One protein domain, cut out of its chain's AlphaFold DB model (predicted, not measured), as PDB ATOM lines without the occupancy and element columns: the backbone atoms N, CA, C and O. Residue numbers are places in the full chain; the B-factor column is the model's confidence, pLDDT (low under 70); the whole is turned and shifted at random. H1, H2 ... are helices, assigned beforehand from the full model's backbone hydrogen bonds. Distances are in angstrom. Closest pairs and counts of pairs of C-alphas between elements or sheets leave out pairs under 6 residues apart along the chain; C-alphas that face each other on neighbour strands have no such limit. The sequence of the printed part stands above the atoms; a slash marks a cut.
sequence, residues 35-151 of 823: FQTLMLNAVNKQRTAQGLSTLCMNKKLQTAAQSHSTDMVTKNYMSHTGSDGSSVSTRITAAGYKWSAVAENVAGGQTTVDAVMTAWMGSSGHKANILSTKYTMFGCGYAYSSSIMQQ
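Overview. This is residues 35 to 151 of the 823 residues of an uncharacterized protein of Phytophthora kernoviae (UniProt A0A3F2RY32). The longest helix, H2, with the short H3 across its first part, makes one side of this domain, and H1, H4 and H5 form a second helix group on the other side. Two long links, residues 95 to 112 and 132 to 147, run through the space between the two groups, and the small helix H6 lies at a far end. The printed part has 117 residues with six named helices, H1 to H6 in chain order, and no named strand. Its class is all helix, and the helices that touch are mostly crossed. The whole is compact, with a radius of gyration of the C-alphas of 14.1 A and spans of 45 by 30 by 24 A.

Arrangement. Begin with H2, residues 59 to 75. Its residues 60 to 64 alone touch H3, residues 88 to 94; their closest C-alphas, Ala 64 and Arg 91, are 5.4 A apart, and the two run opposite ways at a steep tilt of 63 degrees. Now look at H1, residues 35 to 49, which is apart from H2. It touches H4, residues 113 to 122, the same way at a steep tilt of 39 degrees, with the closest C-alphas, Met 39 and Val 113, 5.9 A apart. With residues 43 to 47 alone, H1 touches H5, residues 124 to 131, about perpendicular at 89 degrees; the closest C-alphas, Arg 47 and Leu 131, are 5.8 A apart. H4 and H5 only just touch, only at the corner by their tight link, with 3 pairs of C-alphas within 8 A; the closest, Met 121 and Lys 127, are 4.8 A apart. H6, residues 148 to 151, touches no helix. Residues 56 to 57 make a short parallel pairing with residues 137 to 138. In H1 to H5 every O i to N i+4 pair is within hydrogen-bond range; H6 is too short for such a pair.

Along the chain. Find C-alpha 59 at (27.594, -19.496, -27.745); from there H2 runs 24.4 A to C-alpha 75 at (9.896, -4.378, -20.535). H1 begins at C-alpha 35, (32.109, -6.696, -23.917), and is 21.3 A long. H4 is 14.1 A, H5 10.5 A, H3 9.8 A and H6 5.5 A long, and H6 ends at C-alpha 151, (11.474, 8.685, -18.235).

Size, cuts and confidence. The C-alphas farthest apart, Gly 51 and Gln 151, are 44.9 A apart. The printed part has no cut. The links H2 to H3, H3 to H4 and H5 to H6 are long; H1 to H2 is short. The mean pLDDT of the printed part is 85.4; residues 145 to 151 are under 70.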
ATOM      1  N   PHE A  35      32.623  -6.546 -25.290       75.25
ATOM      2  CA  PHE A  35      32.109  -6.696 -23.917       75.25
ATOM      3  C   PHE A  35      32.200  -8.131 -23.377       75.25
ATOM      4  O   PHE A  35      32.594  -8.351 -22.236       75.25
ATOM      5  N   GLN A  36      31.887  -9.123 -24.209       82.25
ATOM      6  CA  GLN A  36      31.804 -10.524 -23.786       82.25
ATOM      7  C   GLN A  36      33.180 -11.089 -23.407       82.25
ATOM      8  O   GLN A  36      33.316 -11.833 -22.436       82.25
ATOM      9  N   THR A  37      34.215 -10.691 -24.151       81.12
ATOM     10  CA  THR A  37      35.610 -11.054 -23.871       81.12
ATOM     11  C   THR A  37      36.116 -10.346 -22.618       81.12
ATOM     12  O   THR A  37      36.755 -10.979 -21.779       81.12
ATOM     13  N   LEU A  38      35.800  -9.057 -22.456       84.25
ATOM     14  CA  LEU A  38      36.145  -8.297 -21.252       84.25
ATOM     15  C   LEU A  38      35.514  -8.921 -20.003       84.25
ATOM     16  O   LEU A  38      36.214  -9.162 -19.021       84.25
ATOM     17  N   MET A  39      34.225  -9.261 -20.072       90.75
ATOM     18  CA  MET A  39      33.498  -9.876 -18.965       90.75
ATOM     19  C   MET A  39      34.072 -11.249 -18.598       90.75
ATOM     20  O   MET A  39      34.360 -11.507 -17.430       90.75
ATOM     21  N   LEU A  40      34.328 -12.117 -19.585       91.19
ATOM     22  CA  LEU A  40      34.943 -13.423 -19.326       91.19
ATOM     23  C   LEU A  40      36.333 -13.293 -18.695       91.19
ATOM     24  O   LEU A  40      36.656 -14.027 -17.760       91.19
ATOM     25  N   ASN A  41      37.158 -12.372 -19.194       88.25
ATOM     26  CA  ASN A  41      38.494 -12.143 -18.650       88.25
ATOM     27  C   ASN A  41      38.427 -11.666 -17.198       88.25
ATOM     28  O   ASN A  41      39.200 -12.144 -16.367       88.25
ATOM     29  N   ALA A  42      37.489 -10.780 -16.873       91.69
ATOM     30  CA  ALA A  42      37.324 -10.278 -15.519       91.69
ATOM     31  C   ALA A  42      36.810 -11.362 -14.550       91.69
ATOM     32  O   ALA A  42      37.359 -11.514 -13.458       91.69
ATOM     33  N   VAL A  43      35.859 -12.203 -14.973       94.81
ATOM     34  CA  VAL A  43      35.420 -13.394 -14.216       94.81
ATOM     35  C   VAL A  43      36.586 -14.361 -13.987       94.81
ATOM     36  O   VAL A  43      36.843 -14.795 -12.861       94.81
ATOM     37  N   ASN A  44      37.352 -14.675 -15.034       95.31
ATOM     38  CA  ASN A  44      38.491 -15.589 -14.945       95.31
ATOM     39  C   ASN A  44      39.642 -15.033 -14.101       95.31
ATOM     40  O   ASN A  44      40.324 -15.809 -13.429       95.31
ATOM     41  N   LYS A  45      39.830 -13.711 -14.061       93.12
ATOM     42  CA  LYS A  45      40.775 -13.051 -13.151       93.12
ATOM     43  C   LYS A  45      40.417 -13.320 -11.687       93.12
ATOM     44  O   LYS A  45      41.293 -13.681 -10.910       93.12
ATOM     45  N   GLN A  46      39.136 -13.229 -11.321       95.12
ATOM     46  CA  GLN A  46      38.683 -13.530  -9.954       95.12
ATOM     47  C   GLN A  46      38.830 -15.018  -9.606       95.12
ATOM     48  O   GLN A  46      39.252 -15.365  -8.506       95.12
ATOM     49  N   ARG A  47      38.545 -15.911 -10.561       96.00
ATOM     50  CA  ARG A  47      38.676 -17.368 -10.376       96.00
ATOM     51  C   ARG A  47      40.127 -17.816 -10.221       96.00
ATOM     52  O   ARG A  47      40.448 -18.554  -9.293       96.00
ATOM     53  N   THR A  48      41.014 -17.339 -11.089       92.94
ATOM     54  CA  THR A  48      42.447 -17.678 -11.044       92.94
ATOM     55  C   THR A  48      43.122 -17.152  -9.782       92.94
ATOM     56  O   THR A  48      43.946 -17.859  -9.207       92.94
ATOM     57  N   ALA A  49      42.708 -15.981  -9.282       90.56
ATOM     58  CA  ALA A  49      43.160 -15.457  -7.992       90.56
ATOM     59  C   ALA A  49      42.818 -16.378  -6.800       90.56
ATOM     60  O   ALA A  49      43.484 -16.310  -5.772       90.56
ATOM     61  N   GLN A  50      41.823 -17.261  -6.945       91.00
ATOM     62  CA  GLN A  50      41.424 -18.263  -5.948       91.00
ATOM     63  C   GLN A  50      41.911 -19.684  -6.296       91.00
ATOM     64  O   GLN A  50      41.450 -20.662  -5.712       91.00
ATOM     65  N   GLY A  51      42.819 -19.826  -7.271       92.19
ATOM     66  CA  GLY A  51      43.337 -21.126  -7.713       92.19
ATOM     67  C   GLY A  51      42.327 -21.988  -8.479       92.19
ATOM     68  O   GLY A  51      42.539 -23.190  -8.635       92.19
ATOM     69  N   LEU A  52      41.226 -21.401  -8.956       94.69
ATOM     70  CA  LEU A  52      40.172 -22.106  -9.684       94.69
ATOM     71  C   LEU A  52      40.429 -22.102 -11.194       94.69
ATOM     72  O   LEU A  52      40.933 -21.127 -11.756       94.69
ATOM     73  N   SER A  53      39.998 -23.169 -11.873       91.50
ATOM     74  CA  SER A  53      40.050 -23.263 -13.335       91.50
ATOM     75  C   SER A  53      39.233 -22.155 -14.005       91.50
ATOM     76  O   SER A  53      38.099 -21.857 -13.601       91.50
ATOM     77  N   THR A  54      39.788 -21.582 -15.072       92.44
ATOM     78  CA  THR A  54      39.106 -20.603 -15.924       92.44
ATOM     79  C   THR A  54      37.898 -21.219 -16.629       92.44
ATOM     80  O   THR A  54      37.937 -22.377 -17.040       92.44
ATOM     81  N   LEU A  55      36.839 -20.432 -16.804       94.81
ATOM     82  CA  LEU A  55      35.671 -20.769 -17.612       94.81
ATOM     83  C   LEU A  55      35.941 -20.504 -19.098       94.81
ATOM     84  O   LEU A  55      36.693 -19.590 -19.448       94.81
ATOM     85  N   CYS A  56      35.265 -21.257 -19.963       90.25
ATOM     86  CA  CYS A  56      35.273 -21.059 -21.414       90.25
ATOM     87  C   CYS A  56      33.948 -20.452 -21.901       90.25
ATOM     88  O   CYS A  56      32.874 -20.850 -21.452       90.25
ATOM     89  N   MET A  57      33.996 -19.523 -22.862       90.50
ATOM     90  CA  MET A  57      32.774 -18.955 -23.451       90.50
ATOM     91  C   MET A  57      31.958 -20.029 -24.191       90.50
ATOM     92  O   MET A  57      32.520 -20.850 -24.921       90.50
ATOM     93  N   ASN A  58      30.629 -19.999 -24.067       93.38
ATOM     94  CA  ASN A  58      29.721 -20.842 -24.844       93.38
ATOM     95  C   ASN A  58      28.655 -20.018 -25.575       93.38
ATOM     96  O   ASN A  58      27.886 -19.280 -24.962       93.38
ATOM     97  N   LYS A  59      28.536 -20.231 -26.891       88.06
ATOM     98  CA  LYS A  59      27.594 -19.496 -27.745       88.06
ATOM     99  C   LYS A  59      26.121 -19.704 -27.363       88.06
ATOM    100  O   LYS A  59      25.335 -18.778 -27.492       88.06
ATOM    101  N   LYS A  60      25.739 -20.886 -26.866       92.50
ATOM    102  CA  LYS A  60      24.350 -21.177 -26.467       92.50
ATOM    103  C   LYS A  60      23.980 -20.487 -25.152       92.50
ATOM    104  O   LYS A  60      22.900 -19.918 -25.051       92.50
ATOM    105  N   LEU A  61      24.896 -20.479 -24.180       93.50
ATOM    106  CA  LEU A  61      24.724 -19.716 -22.936       93.50
ATOM    107  C   LEU A  61      24.633 -18.214 -23.212       93.50
ATOM    108  O   LEU A  61      23.814 -17.522 -22.622       93.50
ATOM    109  N   GLN A  62      25.431 -17.724 -24.158       92.69
ATOM    110  CA  GLN A  62      25.370 -16.339 -24.607       92.69
ATOM    111  C   GLN A  62      24.030 -15.986 -25.260       92.69
ATOM    112  O   GLN A  62      23.493 -14.924 -24.974       92.69
ATOM    113  N   THR A  63      23.456 -16.872 -26.081       88.94
ATOM    114  CA  THR A  63      22.106 -16.675 -26.629       88.94
ATOM    115  C   THR A  63      21.056 -16.561 -25.524       88.94
ATOM    116  O   THR A  63      20.244 -15.641 -25.565       88.94
ATOM    117  N   ALA A  64      21.096 -17.445 -24.522       94.06
ATOM    118  CA  ALA A  64      20.165 -17.397 -23.393       94.06
ATOM    119  C   ALA A  64      20.305 -16.091 -22.588       94.06
ATOM    120  O   ALA A  64      19.310 -15.415 -22.337       94.06
ATOM    121  N   ALA A  65      21.540 -15.706 -22.250       94.81
ATOM    122  CA  ALA A  65      21.821 -14.485 -21.499       94.81
ATOM    123  C   ALA A  65      21.415 -13.219 -22.273       94.81
ATOM    124  O   ALA A  65      20.805 -12.319 -21.708       94.81
ATOM    125  N   GLN A  66      21.699 -13.161 -23.578       92.62
ATOM    126  CA  GLN A  66      21.336 -12.020 -24.419       92.62
ATOM    127  C   GLN A  66      19.822 -11.854 -24.548       92.62
ATOM    128  O   GLN A  66      19.338 -10.728 -24.490       92.62
ATOM    129  N   SER A  67      19.083 -12.957 -24.698       91.19
ATOM    130  CA  SER A  67      17.619 -12.920 -24.758       91.19
ATOM    131  C   SER A  67      17.026 -12.335 -23.480       91.19
ATOM    132  O   SER A  67      16.135 -11.499 -23.560       91.19
ATOM    133  N   HIS A  68      17.551 -12.736 -22.319       94.50
ATOM    134  CA  HIS A  68      17.085 -12.235 -21.026       94.50
ATOM    135  C   HIS A  68      17.404 -10.749 -20.835       94.50
ATOM    136  O   HIS A  68      16.529  -9.970 -20.475       94.50
ATOM    137  N   SER A  69      18.625 -10.316 -21.172       92.56
ATOM    138  CA  SER A  69      18.985  -8.891 -21.138       92.56
ATOM    139  C   SER A  69      18.082  -8.048 -22.041       92.56
ATOM    140  O   SER A  69      17.671  -6.958 -21.654       92.56
ATOM    141  N   THR A  70      17.765  -8.537 -23.243       90.56
ATOM    142  CA  THR A  70      16.851  -7.844 -24.157       90.56
ATOM    143  C   THR A  70      15.433  -7.786 -23.600       90.56
ATOM    144  O   THR A  70      14.809  -6.737 -23.713       90.56
ATOM    145  N   ASP A  71      14.939  -8.857 -22.982       87.81
ATOM    146  CA  ASP A  71      13.609  -8.886 -22.366       87.81
ATOM    147  C   ASP A  71      13.482  -7.858 -21.229       87.81
ATOM    148  O   ASP A  71      12.604  -6.999 -21.280       87.81
ATOM    149  N   MET A  72      14.435  -7.860 -20.290       86.75
ATOM    150  CA  MET A  72      14.521  -6.896 -19.182       86.75
ATOM    151  C   MET A  72      14.512  -5.441 -19.659       86.75
ATOM    152  O   MET A  72      13.711  -4.630 -19.201       86.75
ATOM    153  N   VAL A  73      15.331  -5.115 -20.663       82.50
ATOM    154  CA  VAL A  73      15.360  -3.761 -21.238       82.50
ATOM    155  C   VAL A  73      14.085  -3.433 -22.015       82.50
ATOM    156  O   VAL A  73      13.625  -2.300 -21.968       82.50
ATOM    157  N   THR A  74      13.491  -4.390 -22.732       80.19
ATOM    158  CA  THR A  74      12.276  -4.137 -23.535       80.19
ATOM    159  C   THR A  74      11.066  -3.845 -22.656       80.19
ATOM    160  O   THR A  74      10.187  -3.080 -23.046       80.19
ATOM    161  N   LYS A  75      11.012  -4.467 -21.481       76.44
ATOM    162  CA  LYS A  75       9.896  -4.378 -20.535       76.44
ATOM    163  C   LYS A  75      10.184  -3.450 -19.351       76.44
ATOM    164  O   LYS A  75       9.331  -3.324 -18.488       76.44
ATOM    165  N   ASN A  76      11.350  -2.799 -19.350       73.38
ATOM    166  CA  ASN A  76      11.814  -1.871 -18.321       73.38
ATOM    167  C   ASN A  76      11.757  -2.437 -16.889       73.38
ATOM    168  O   ASN A  76      11.197  -1.812 -15.998       73.38
ATOM    169  N   TYR A  77      12.324  -3.624 -16.679       71.88
ATOM    170  CA  TYR A  77      12.373  -4.271 -15.364       71.88
ATOM    171  C   TYR A  77      13.698  -5.021 -15.169       71.88
ATOM    172  O   TYR A  77      14.433  -5.274 -16.128       71.88
ATOM    173  N   MET A  78      14.003  -5.395 -13.927       78.25
ATOM    174  CA  MET A  78      15.220  -6.118 -13.545       78.25
ATOM    175  C   MET A  78      14.851  -7.341 -12.701       78.25
ATOM    176  O   MET A  78      14.287  -7.212 -11.620       78.25
ATOM    177  N   SER A  79      15.129  -8.546 -13.205       78.00
ATOM    178  CA  SER A  79      14.763  -9.794 -12.522       78.00
ATOM    179  C   SER A  79      15.590 -10.984 -13.009       78.00
ATOM    180  O   SER A  79      16.101 -10.995 -14.128       78.00
ATOM    181  N   HIS A  80      15.674 -12.037 -12.199       84.56
ATOM    182  CA  HIS A  80      16.142 -13.359 -12.635       84.56
ATOM    183  C   HIS A  80      15.081 -14.133 -13.441       84.56
ATOM    184  O   HIS A  80      15.404 -15.054 -14.208       84.56
ATOM    185  N   THR A  81      13.812 -13.757 -13.304       84.94
ATOM    186  CA  THR A  81      12.677 -14.370 -14.001       84.94
ATOM    187  C   THR A  81      12.359 -13.563 -15.254       84.94
ATOM    188  O   THR A  81      12.320 -12.340 -15.205       84.94
ATOM    189  N   GLY A  82      12.182 -14.240 -16.392       84.00
ATOM    190  CA  GLY A  82      11.771 -13.589 -17.638       84.00
ATOM    191  C   GLY A  82      10.330 -13.085 -17.555       84.00
ATOM    192  O   GLY A  82       9.540 -13.610 -16.772       84.00
ATOM    193  N   SER A  83       9.953 -12.128 -18.402       81.69
ATOM    194  CA  SER A  83       8.590 -11.574 -18.443       81.69
ATOM    195  C   SER A  83       7.541 -12.614 -18.865       81.69
ATOM    196  O   SER A  83       6.348 -12.446 -18.635       81.69
ATOM    197  N   ASP A  84       7.999 -13.726 -19.443       84.75
ATOM    198  CA  ASP A  84       7.235 -14.928 -19.774       84.75
ATOM    199  C   ASP A  84       7.200 -15.976 -18.640       84.75
ATOM    200  O   ASP A  84       6.740 -17.102 -18.844       84.75
ATOM    201  N   GLY A  85       7.723 -15.642 -17.457       81.75
ATOM    202  CA  GLY A  85       7.868 -16.543 -16.313       81.75
ATOM    203  C   GLY A  85       9.040 -17.526 -16.425       81.75
ATOM    204  O   GLY A  85       9.176 -18.427 -15.593       81.75
ATOM    205  N   SER A  86       9.900 -17.412 -17.445       87.56
ATOM    206  CA  SER A  86      11.024 -18.336 -17.621       87.56
ATOM    207  C   SER A  86      12.085 -18.174 -16.527       87.56
ATOM    208  O   SER A  86      12.452 -17.068 -16.140       87.56
ATOM    209  N   SER A  87      12.645 -19.291 -16.057       90.12
ATOM    210  CA  SER A  87      13.842 -19.305 -15.204       90.12
ATOM    211  C   SER A  87      15.118 -19.475 -16.036       90.12
ATOM    212  O   SER A  87      15.068 -19.918 -17.190       90.12
ATOM    213  N   VAL A  88      16.292 -19.214 -15.447       91.62
ATOM    214  CA  VAL A  88      17.592 -19.413 -16.123       91.62
ATOM    215  C   VAL A  88      17.743 -20.824 -16.713       91.62
ATOM    216  O   VAL A  88      18.205 -20.987 -17.845       91.62
ATOM    217  N   SER A  89      17.299 -21.863 -15.995       91.50
ATOM    218  CA  SER A  89      17.342 -23.249 -16.478       91.50
ATOM    219  C   SER A  89      16.460 -23.460 -17.703       91.50
ATOM    220  O   SER A  89      16.856 -24.179 -18.625       91.50
ATOM    221  N   THR A  90      15.293 -22.814 -17.745       93.56
ATOM    222  CA  THR A  90      14.376 -22.865 -18.888       93.56
ATOM    223  C   THR A  90      15.010 -22.186 -20.097       93.56
ATOM    224  O   THR A  90      15.093 -22.801 -21.161       93.56
ATOM    225  N   ARG A  91      15.576 -20.983 -19.921       96.25
ATOM    226  CA  ARG A  91      16.241 -20.226 -20.998       96.25
ATOM    227  C   ARG A  91      17.450 -20.967 -21.580       96.25
ATOM    228  O   ARG A  91      17.605 -21.057 -22.797       96.25
ATOM    229  N   ILE A  92      18.290 -21.566 -20.736       94.62
ATOM    230  CA  ILE A  92      19.478 -22.320 -21.177       94.62
ATOM    231  C   ILE A  92      19.106 -23.632 -21.876       94.62
ATOM    232  O   ILE A  92      19.739 -24.011 -22.868       94.62
ATOM    233  N   THR A  93      18.071 -24.319 -21.384       93.25
ATOM    234  CA  THR A  93      17.550 -25.540 -22.016       93.25
ATOM    235  C   THR A  93      16.937 -25.221 -23.377       93.25
ATOM    236  O   THR A  93      17.229 -25.919 -24.348       93.25
ATOM    237  N   ALA A  94      16.182 -24.123 -23.485       92.06
ATOM    238  CA  ALA A  94      15.633 -23.627 -24.746       92.06
ATOM    239  C   ALA A  94      16.736 -23.244 -25.752       92.06
ATOM    240  O   ALA A  94      16.632 -23.559 -26.936       92.06
ATOM    241  N   ALA A  95      17.855 -22.678 -25.285       92.12
ATOM    242  CA  ALA A  95      19.045 -22.436 -26.111       92.12
ATOM    243  C   ALA A  95      19.803 -23.727 -26.512       92.12
ATOM    244  O   ALA A  95      20.813 -23.683 -27.226       92.12
ATOM    245  N   GLY A  96      19.344 -24.899 -26.060       92.88
ATOM    246  CA  GLY A  96      19.869 -26.212 -26.428       92.88
ATOM    247  C   GLY A  96      21.227 -26.543 -25.808       92.88
ATOM    248  O   GLY A  96      21.981 -27.350 -26.373       92.88
ATOM    249  N   TYR A  97      21.602 -25.891 -24.704       93.88
ATOM    250  CA  TYR A  97      22.814 -26.215 -23.955       93.88
ATOM    251  C   TYR A  97      22.520 -27.349 -22.968       93.88
ATOM    252  O   TYR A  97      21.540 -27.304 -22.234       93.88
ATOM    253  N   LYS A  98      23.360 -28.389 -22.958       92.50
ATOM    254  CA  LYS A  98      23.230 -29.494 -22.001       92.50
ATOM    255  C   LYS A  98      24.015 -29.139 -20.745       92.50
ATOM    256  O   LYS A  98      25.218 -28.910 -20.836       92.50
ATOM    257  N   TRP A  99      23.346 -29.105 -19.599       93.50
ATOM    258  CA  TRP A  99      23.927 -28.671 -18.332       93.50
ATOM    259  C   TRP A  99      23.619 -29.666 -17.210       93.50
ATOM    260  O   TRP A  99      22.602 -30.352 -17.233       93.50
ATOM    261  N   SER A 100      24.525 -29.746 -16.236       90.00
ATOM    262  CA  SER A 100      24.351 -30.492 -14.980       90.00
ATOM    263  C   SER A 100      24.314 -29.574 -13.754       90.00
ATOM    264  O   SER A 100      23.928 -30.005 -12.674       90.00
ATOM    265  N   ALA A 101      24.727 -28.314 -13.917       91.25
ATOM    266  CA  ALA A 101      24.591 -27.232 -12.952       91.25
ATOM    267  C   ALA A 101      24.572 -25.893 -13.712       91.25
ATOM    268  O   ALA A 101      25.214 -25.769 -14.759       91.25
ATOM    269  N   VAL A 102      23.838 -24.910 -13.192       93.06
ATOM    270  CA  VAL A 102      23.657 -23.573 -13.776       93.06
ATOM    271  C   VAL A 102      23.588 -22.535 -12.659       93.06
ATOM    272  O   VAL A 102      23.061 -22.824 -11.588       93.06
ATOM    273  N   ALA A 103      24.100 -21.338 -12.935       91.44
ATOM    274  CA  ALA A 103      23.882 -20.134 -12.147       91.44
ATOM    275  C   ALA A 103      23.737 -18.919 -13.070       91.44
ATOM    276  O   ALA A 103      24.200 -18.951 -14.214       91.44
ATOM    277  N   GLU A 104      23.127 -17.856 -12.555       94.38
ATOM    278  CA  GLU A 104      22.959 -16.578 -13.240       94.38
ATOM    279  C   GLU A 104      23.427 -15.438 -12.340       94.38
ATOM    280  O   GLU A 104      23.169 -15.452 -11.139       94.38
ATOM    281  N   ASN A 105      24.085 -14.451 -12.942       94.00
ATOM    282  CA  ASN A 105      24.293 -13.142 -12.342       94.00
ATOM    283  C   ASN A 105      23.695 -12.104 -13.296       94.00
ATOM    284  O   ASN A 105      23.935 -12.180 -14.505       94.00
ATOM    285  N   VAL A 106      22.952 -11.139 -12.758       89.19
ATOM    286  CA  VAL A 106      22.332 -10.046 -13.519       89.19
ATOM    287  C   VAL A 106      22.799  -8.707 -12.929       89.19
ATOM    288  O   VAL A 106      23.169  -8.632 -11.756       89.19
ATOM    289  N   ALA A 107      22.890  -7.670 -13.761       83.25
ATOM    290  CA  ALA A 107      23.248  -6.315 -13.347       83.25
ATOM    291  C   ALA A 107      22.636  -5.276 -14.303       83.25
ATOM    292  O   ALA A 107      22.504  -5.549 -15.501       83.25
ATOM    293  N   GLY A 108      22.319  -4.092 -13.777       80.25
ATOM    294  CA  GLY A 108      21.803  -2.935 -14.510       80.25
ATOM    295  C   GLY A 108      22.373  -1.636 -13.930       80.25
ATOM    296  O   GLY A 108      22.758  -1.603 -12.770       80.25
ATOM    297  N   GLY A 109      22.483  -0.585 -14.750       70.12
ATOM    298  CA  GLY A 109      22.943   0.747 -14.317       70.12
ATOM    299  C   GLY A 109      24.452   1.015 -14.436       70.12
ATOM    300  O   GLY A 109      24.857   2.161 -14.653       70.12
ATOM    301  N   GLN A 110      25.313  -0.008 -14.394       75.69
ATOM    302  CA  GLN A 110      26.771   0.182 -14.470       75.69
ATOM    303  C   GLN A 110      27.255   0.453 -15.901       75.69
ATOM    304  O   GLN A 110      26.788  -0.127 -16.881       75.69
ATOM    305  N   THR A 111      28.278   1.299 -16.016       73.19
ATOM    306  CA  THR A 111      28.797   1.767 -17.312       73.19
ATOM    307  C   THR A 111      30.027   0.993 -17.805       73.19
ATOM    308  O   THR A 111      30.410   1.114 -18.972       73.19
ATOM    309  N   THR A 112      30.649   0.162 -16.957       75.81
ATOM    310  CA  THR A 112      31.850  -0.621 -17.305       75.81
ATOM    311  C   THR A 112      31.821  -2.052 -16.770       75.81
ATOM    312  O   THR A 112      31.189  -2.339 -15.757       75.81
ATOM    313  N   VAL A 113      32.554  -2.959 -17.431       81.75
ATOM    314  CA  VAL A 113      32.748  -4.344 -16.957       81.75
ATOM    315  C   VAL A 113      33.399  -4.379 -15.576       81.75
ATOM    316  O   VAL A 113      33.010  -5.194 -14.746       81.75
ATOM    317  N   ASP A 114      34.358  -3.490 -15.311       79.19
ATOM    318  CA  ASP A 114      35.023  -3.420 -14.009       79.19
ATOM    319  C   ASP A 114      34.052  -2.991 -12.902       79.19
ATOM    320  O   ASP A 114      34.097  -3.554 -11.808       79.19
ATOM    321  N   ALA A 115      33.127  -2.069 -13.191       72.19
ATOM    322  CA  ALA A 115      32.067  -1.692 -12.257       72.19
ATOM    323  C   ALA A 115      31.116  -2.868 -11.974       72.19
ATOM    324  O   ALA A 115      30.882  -3.192 -10.811       72.19
ATOM    325  N   VAL A 116      30.660  -3.583 -13.013       82.88
ATOM    326  CA  VAL A 116      29.820  -4.791 -12.854       82.88
ATOM    327  C   VAL A 116      30.537  -5.866 -12.031       82.88
ATOM    328  O   VAL A 116      29.957  -6.469 -11.133       82.88
ATOM    329  N   MET A 117      31.820  -6.104 -12.302       88.25
ATOM    330  CA  MET A 117      32.603  -7.121 -11.598       88.25
ATOM    331  C   MET A 117      32.922  -6.733 -10.160       88.25
ATOM    332  O   MET A 117      32.981  -7.610  -9.301       88.25
ATOM    333  N   THR A 118      33.115  -5.445  -9.888       80.81
ATOM    334  CA  THR A 118      33.261  -4.935  -8.522       80.81
ATOM    335  C   THR A 118      31.977  -5.193  -7.735       80.81
ATOM    336  O   THR A 118      32.045  -5.813  -6.674       80.81
ATOM    337  N   ALA A 119      30.818  -4.847  -8.304       70.38
ATOM    338  CA  ALA A 119      29.511  -5.099  -7.699       70.38
ATOM    339  C   ALA A 119      29.259  -6.602  -7.453       70.38
ATOM    340  O   ALA A 119      28.984  -7.028  -6.330       70.38
ATOM    341  N   TRP A 120      29.448  -7.454  -8.467       88.38
ATOM    342  CA  TRP A 120      29.248  -8.903  -8.324       88.38
ATOM    343  C   TRP A 120      30.189  -9.565  -7.316       88.38
ATOM    344  O   TRP A 120      29.795 -10.527  -6.665       88.38
ATOM    345  N   MET A 121      31.426  -9.087  -7.171       87.75
ATOM    346  CA  MET A 121      32.359  -9.634  -6.180       87.75
ATOM    347  C   MET A 121      32.119  -9.095  -4.763       87.75
ATOM    348  O   MET A 121      32.564  -9.736  -3.806       87.75
ATOM    349  N   GLY A 122      31.427  -7.959  -4.629       75.31
ATOM    350  CA  GLY A 122      30.908  -7.441  -3.360       75.31
ATOM    351  C   GLY A 122      29.667  -8.195  -2.866       75.31
ATOM    352  O   GLY A 122      29.497  -8.362  -1.662       75.31
ATOM    353  N   SER A 123      28.852  -8.734  -3.780       73.62
ATOM    354  CA  SER A 123      27.646  -9.513  -3.462       73.62
ATOM    355  C   SER A 123      27.954 -10.986  -3.159       73.62
ATOM    356  O   SER A 123      28.617 -11.680  -3.935       73.62
ATOM    357  N   SER A 124      27.440 -11.493  -2.033       77.19
ATOM    358  CA  SER A 124      27.720 -12.847  -1.537       77.19
ATOM    359  C   SER A 124      27.288 -13.944  -2.533       77.19
ATOM    360  O   SER A 124      28.083 -14.835  -2.859       77.19
ATOM    361  N   GLY A 125      26.076 -13.832  -3.089       76.88
ATOM    362  CA  GLY A 125      25.498 -14.779  -4.047       76.88
ATOM    363  C   GLY A 125      26.173 -14.741  -5.418       76.88
ATOM    364  O   GLY A 125      26.607 -15.775  -5.935       76.88
ATOM    365  N   HIS A 126      26.362 -13.547  -5.984       88.69
ATOM    366  CA  HIS A 126      27.039 -13.381  -7.274       88.69
ATOM    367  C   HIS A 126      28.495 -13.861  -7.229       88.69
ATOM    368  O   HIS A 126      28.962 -14.540  -8.156       88.69
ATOM    369  N   LYS A 127      29.201 -13.583  -6.128       89.50
ATOM    370  CA  LYS A 127      30.547 -14.098  -5.866       89.50
ATOM    371  C   LYS A 127      30.558 -15.620  -5.754       89.50
ATOM    372  O   LYS A 127      31.441 -16.256  -6.330       89.50
ATOM    373  N   ALA A 128      29.594 -16.218  -5.049       88.81
ATOM    374  CA  ALA A 128      29.482 -17.672  -4.933       88.81
ATOM    375  C   ALA A 128      29.273 -18.338  -6.304       88.81
ATOM    376  O   ALA A 128      29.905 -19.356  -6.598       88.81
ATOM    377  N   ASN A 129      28.471 -17.726  -7.179       93.00
ATOM    378  CA  ASN A 129      28.295 -18.180  -8.557       93.00
ATOM    379  C   ASN A 129      29.611 -18.114  -9.348       93.00
ATOM    380  O   ASN A 129      30.013 -19.106  -9.963       93.00
ATOM    381  N   ILE A 130      30.327 -16.986  -9.277       94.38
ATOM    382  CA  ILE A 130      31.602 -16.771  -9.980       94.38
ATOM    383  C   ILE A 130      32.700 -17.727  -9.493       94.38
ATOM    384  O   ILE A 130      33.467 -18.236 -10.313       94.38
ATOM    385  N   LEU A 131      32.784 -17.999  -8.188       94.38
ATOM    386  CA  LEU A 131      33.841 -18.815  -7.570       94.38
ATOM    387  C   LEU A 131      33.473 -20.301  -7.410       94.38
ATOM    388  O   LEU A 131      34.254 -21.085  -6.874       94.38
ATOM    389  N   SER A 132      32.311 -20.726  -7.895       92.12
ATOM    390  CA  SER A 132      31.904 -22.129  -7.830       92.12
ATOM    391  C   SER A 132      32.790 -23.028  -8.703       92.12
ATOM    392  O   SER A 132      33.064 -22.740  -9.875       92.12
ATOM    393  N   THR A 133      33.188 -24.179  -8.158       91.38
ATOM    394  CA  THR A 133      33.909 -25.243  -8.881       91.38
ATOM    395  C   THR A 133      33.004 -26.055  -9.813       91.38
ATOM    396  O   THR A 133      33.503 -26.852 -10.603       91.38
ATOM    397  N   LYS A 134      31.678 -25.861  -9.746       92.50
ATOM    398  CA  LYS A 134      30.686 -26.654 -10.497       92.50
ATOM    399  C   LYS A 134      30.559 -26.253 -11.970       92.50
ATOM    400  O   LYS A 134      29.953 -26.993 -12.742       92.50
ATOM    401  N   TYR A 135      31.091 -25.095 -12.356       93.19
ATOM    402  CA  TYR A 135      30.902 -24.520 -13.687       93.19
ATOM    403  C   TYR A 135      32.201 -24.545 -14.492       93.19
ATOM    404  O   TYR A 135      33.277 -24.255 -13.969       93.19
ATOM    405  N   THR A 136      32.086 -24.869 -15.780       91.75
ATOM    406  CA  THR A 136      33.198 -24.886 -16.746       91.75
ATOM    407  C   THR A 136      32.969 -23.953 -17.935       91.75
ATOM    408  O   THR A 136      33.918 -23.613 -18.639       91.75
ATOM    409  N   MET A 137      31.727 -23.504 -18.148       93.88
ATOM    410  CA  MET A 137      31.328 -22.680 -19.288       93.88
ATOM    411  C   MET A 137      30.613 -21.404 -18.827       93.88
ATOM    412  O   MET A 137      29.907 -21.424 -17.823       93.88
ATOM    413  N   PHE A 138      30.784 -20.316 -19.576       94.69
ATOM    414  CA  PHE A 138      30.236 -18.986 -19.292       94.69
ATOM    415  C   PHE A 138      29.505 -18.416 -20.517       94.69
ATOM    416  O   PHE A 138      29.874 -18.705 -21.657       94.69
ATOM    417  N   GLY A 139      28.482 -17.597 -20.288       93.19
ATOM    418  CA  GLY A 139      27.811 -16.790 -21.306       93.19
ATOM    419  C   GLY A 139      27.283 -15.502 -20.681       93.19
ATOM    420  O   GLY A 139      26.900 -15.505 -19.517       93.19
ATOM    421  N   CYS A 140      27.282 -14.406 -21.438       93.12
ATOM    422  CA  CYS A 140      26.815 -13.100 -20.970       93.12
ATOM    423  C   CYS A 140      26.079 -12.340 -22.081       93.12
ATOM    424  O   CYS A 140      26.429 -12.474 -23.259       93.12
ATOM    425  N   GLY A 141      25.093 -11.536 -21.682       90.50
ATOM    426  CA  GLY A 141      24.302 -10.652 -22.536       90.50
ATOM    427  C   GLY A 141      24.423  -9.195 -22.094       90.50
ATOM    428  O   GLY A 141      24.790  -8.924 -20.952       90.50
ATOM    429  N   TYR A 142      24.160  -8.268 -23.013       88.12
ATOM    430  CA  TYR A 142      24.063  -6.834 -22.731       88.12
ATOM    431  C   TYR A 142      22.990  -6.217 -23.627       88.12
ATOM    432  O   TYR A 142      22.976  -6.462 -24.835       88.12
ATOM    433  N   ALA A 143      22.093  -5.423 -23.053       85.88
ATOM    434  CA  ALA A 143      21.081  -4.672 -23.785       85.88
ATOM    435  C   ALA A 143      20.989  -3.248 -23.221       85.88
ATOM    436  O   ALA A 143      21.317  -3.012 -22.062       85.88
ATOM    437  N   TYR A 144      20.566  -2.304 -24.061       77.44
ATOM    438  CA  TYR A 144      20.478  -0.882 -23.738       77.44
ATOM    439  C   TYR A 144      19.323  -0.237 -24.516       77.44
ATOM    440  O   TYR A 144      19.136  -0.553 -25.692       77.44
ATOM    441  N   SER A 145      18.588   0.680 -23.879       68.69
ATOM    442  CA  SER A 145      17.555   1.508 -24.513       68.69
ATOM    443  C   SER A 145      17.733   2.977 -24.130       68.69
ATOM    444  O   SER A 145      17.789   3.317 -22.951       68.69
ATOM    445  N   SER A 146      17.798   3.862 -25.128       51.59
ATOM    446  CA  SER A 146      17.925   5.309 -24.922       51.59
ATOM    447  C   SER A 146      16.606   6.004 -24.567       51.59
ATOM    448  O   SER A 146      16.648   7.120 -24.062       51.59
ATOM    449  N   SER A 147      15.448   5.381 -24.824       49.94
ATOM    450  CA  SER A 147      14.129   5.971 -24.537       49.94
ATOM    451  C   SER A 147      13.725   5.848 -23.067       49.94
ATOM    452  O   SER A 147      13.027   6.711 -22.551       49.94
ATOM    453  N   ILE A 148      14.209   4.814 -22.376       51.12
ATOM    454  CA  ILE A 148      13.920   4.561 -20.956       51.12
ATOM    455  C   ILE A 148      14.598   5.609 -20.052       51.12
ATOM    456  O   ILE A 148      14.006   6.079 -19.087       51.12
ATOM    457  N   MET A 149      15.789   6.086 -20.432       40.75
ATOM    458  CA  MET A 149      16.518   7.137 -19.703       40.75
ATOM    459  C   MET A 149      15.855   8.529 -19.760       40.75
ATOM    460  O   MET A 149      16.217   9.408 -18.980       40.75
ATOM    461  N   GLN A 150      14.912   8.761 -20.684       36.28
ATOM    462  CA  GLN A 150      14.123  10.000 -20.730       36.28
ATOM    463  C   GLN A 150      12.953   9.989 -19.732       36.28
ATOM    464  O   GLN A 150      12.519  11.062 -19.333       36.28
ATOM    465  N   GLN A 151      12.491   8.813 -19.288       35.84
ATOM    466  CA  GLN A 151      11.474   8.685 -18.235       35.84
ATOM    467  C   GLN A 151      12.065   8.759 -16.819       35.84
ATOM    468  O   GLN A 151      11.408   9.266 -15.923       35.84
TER     469      GLN A 151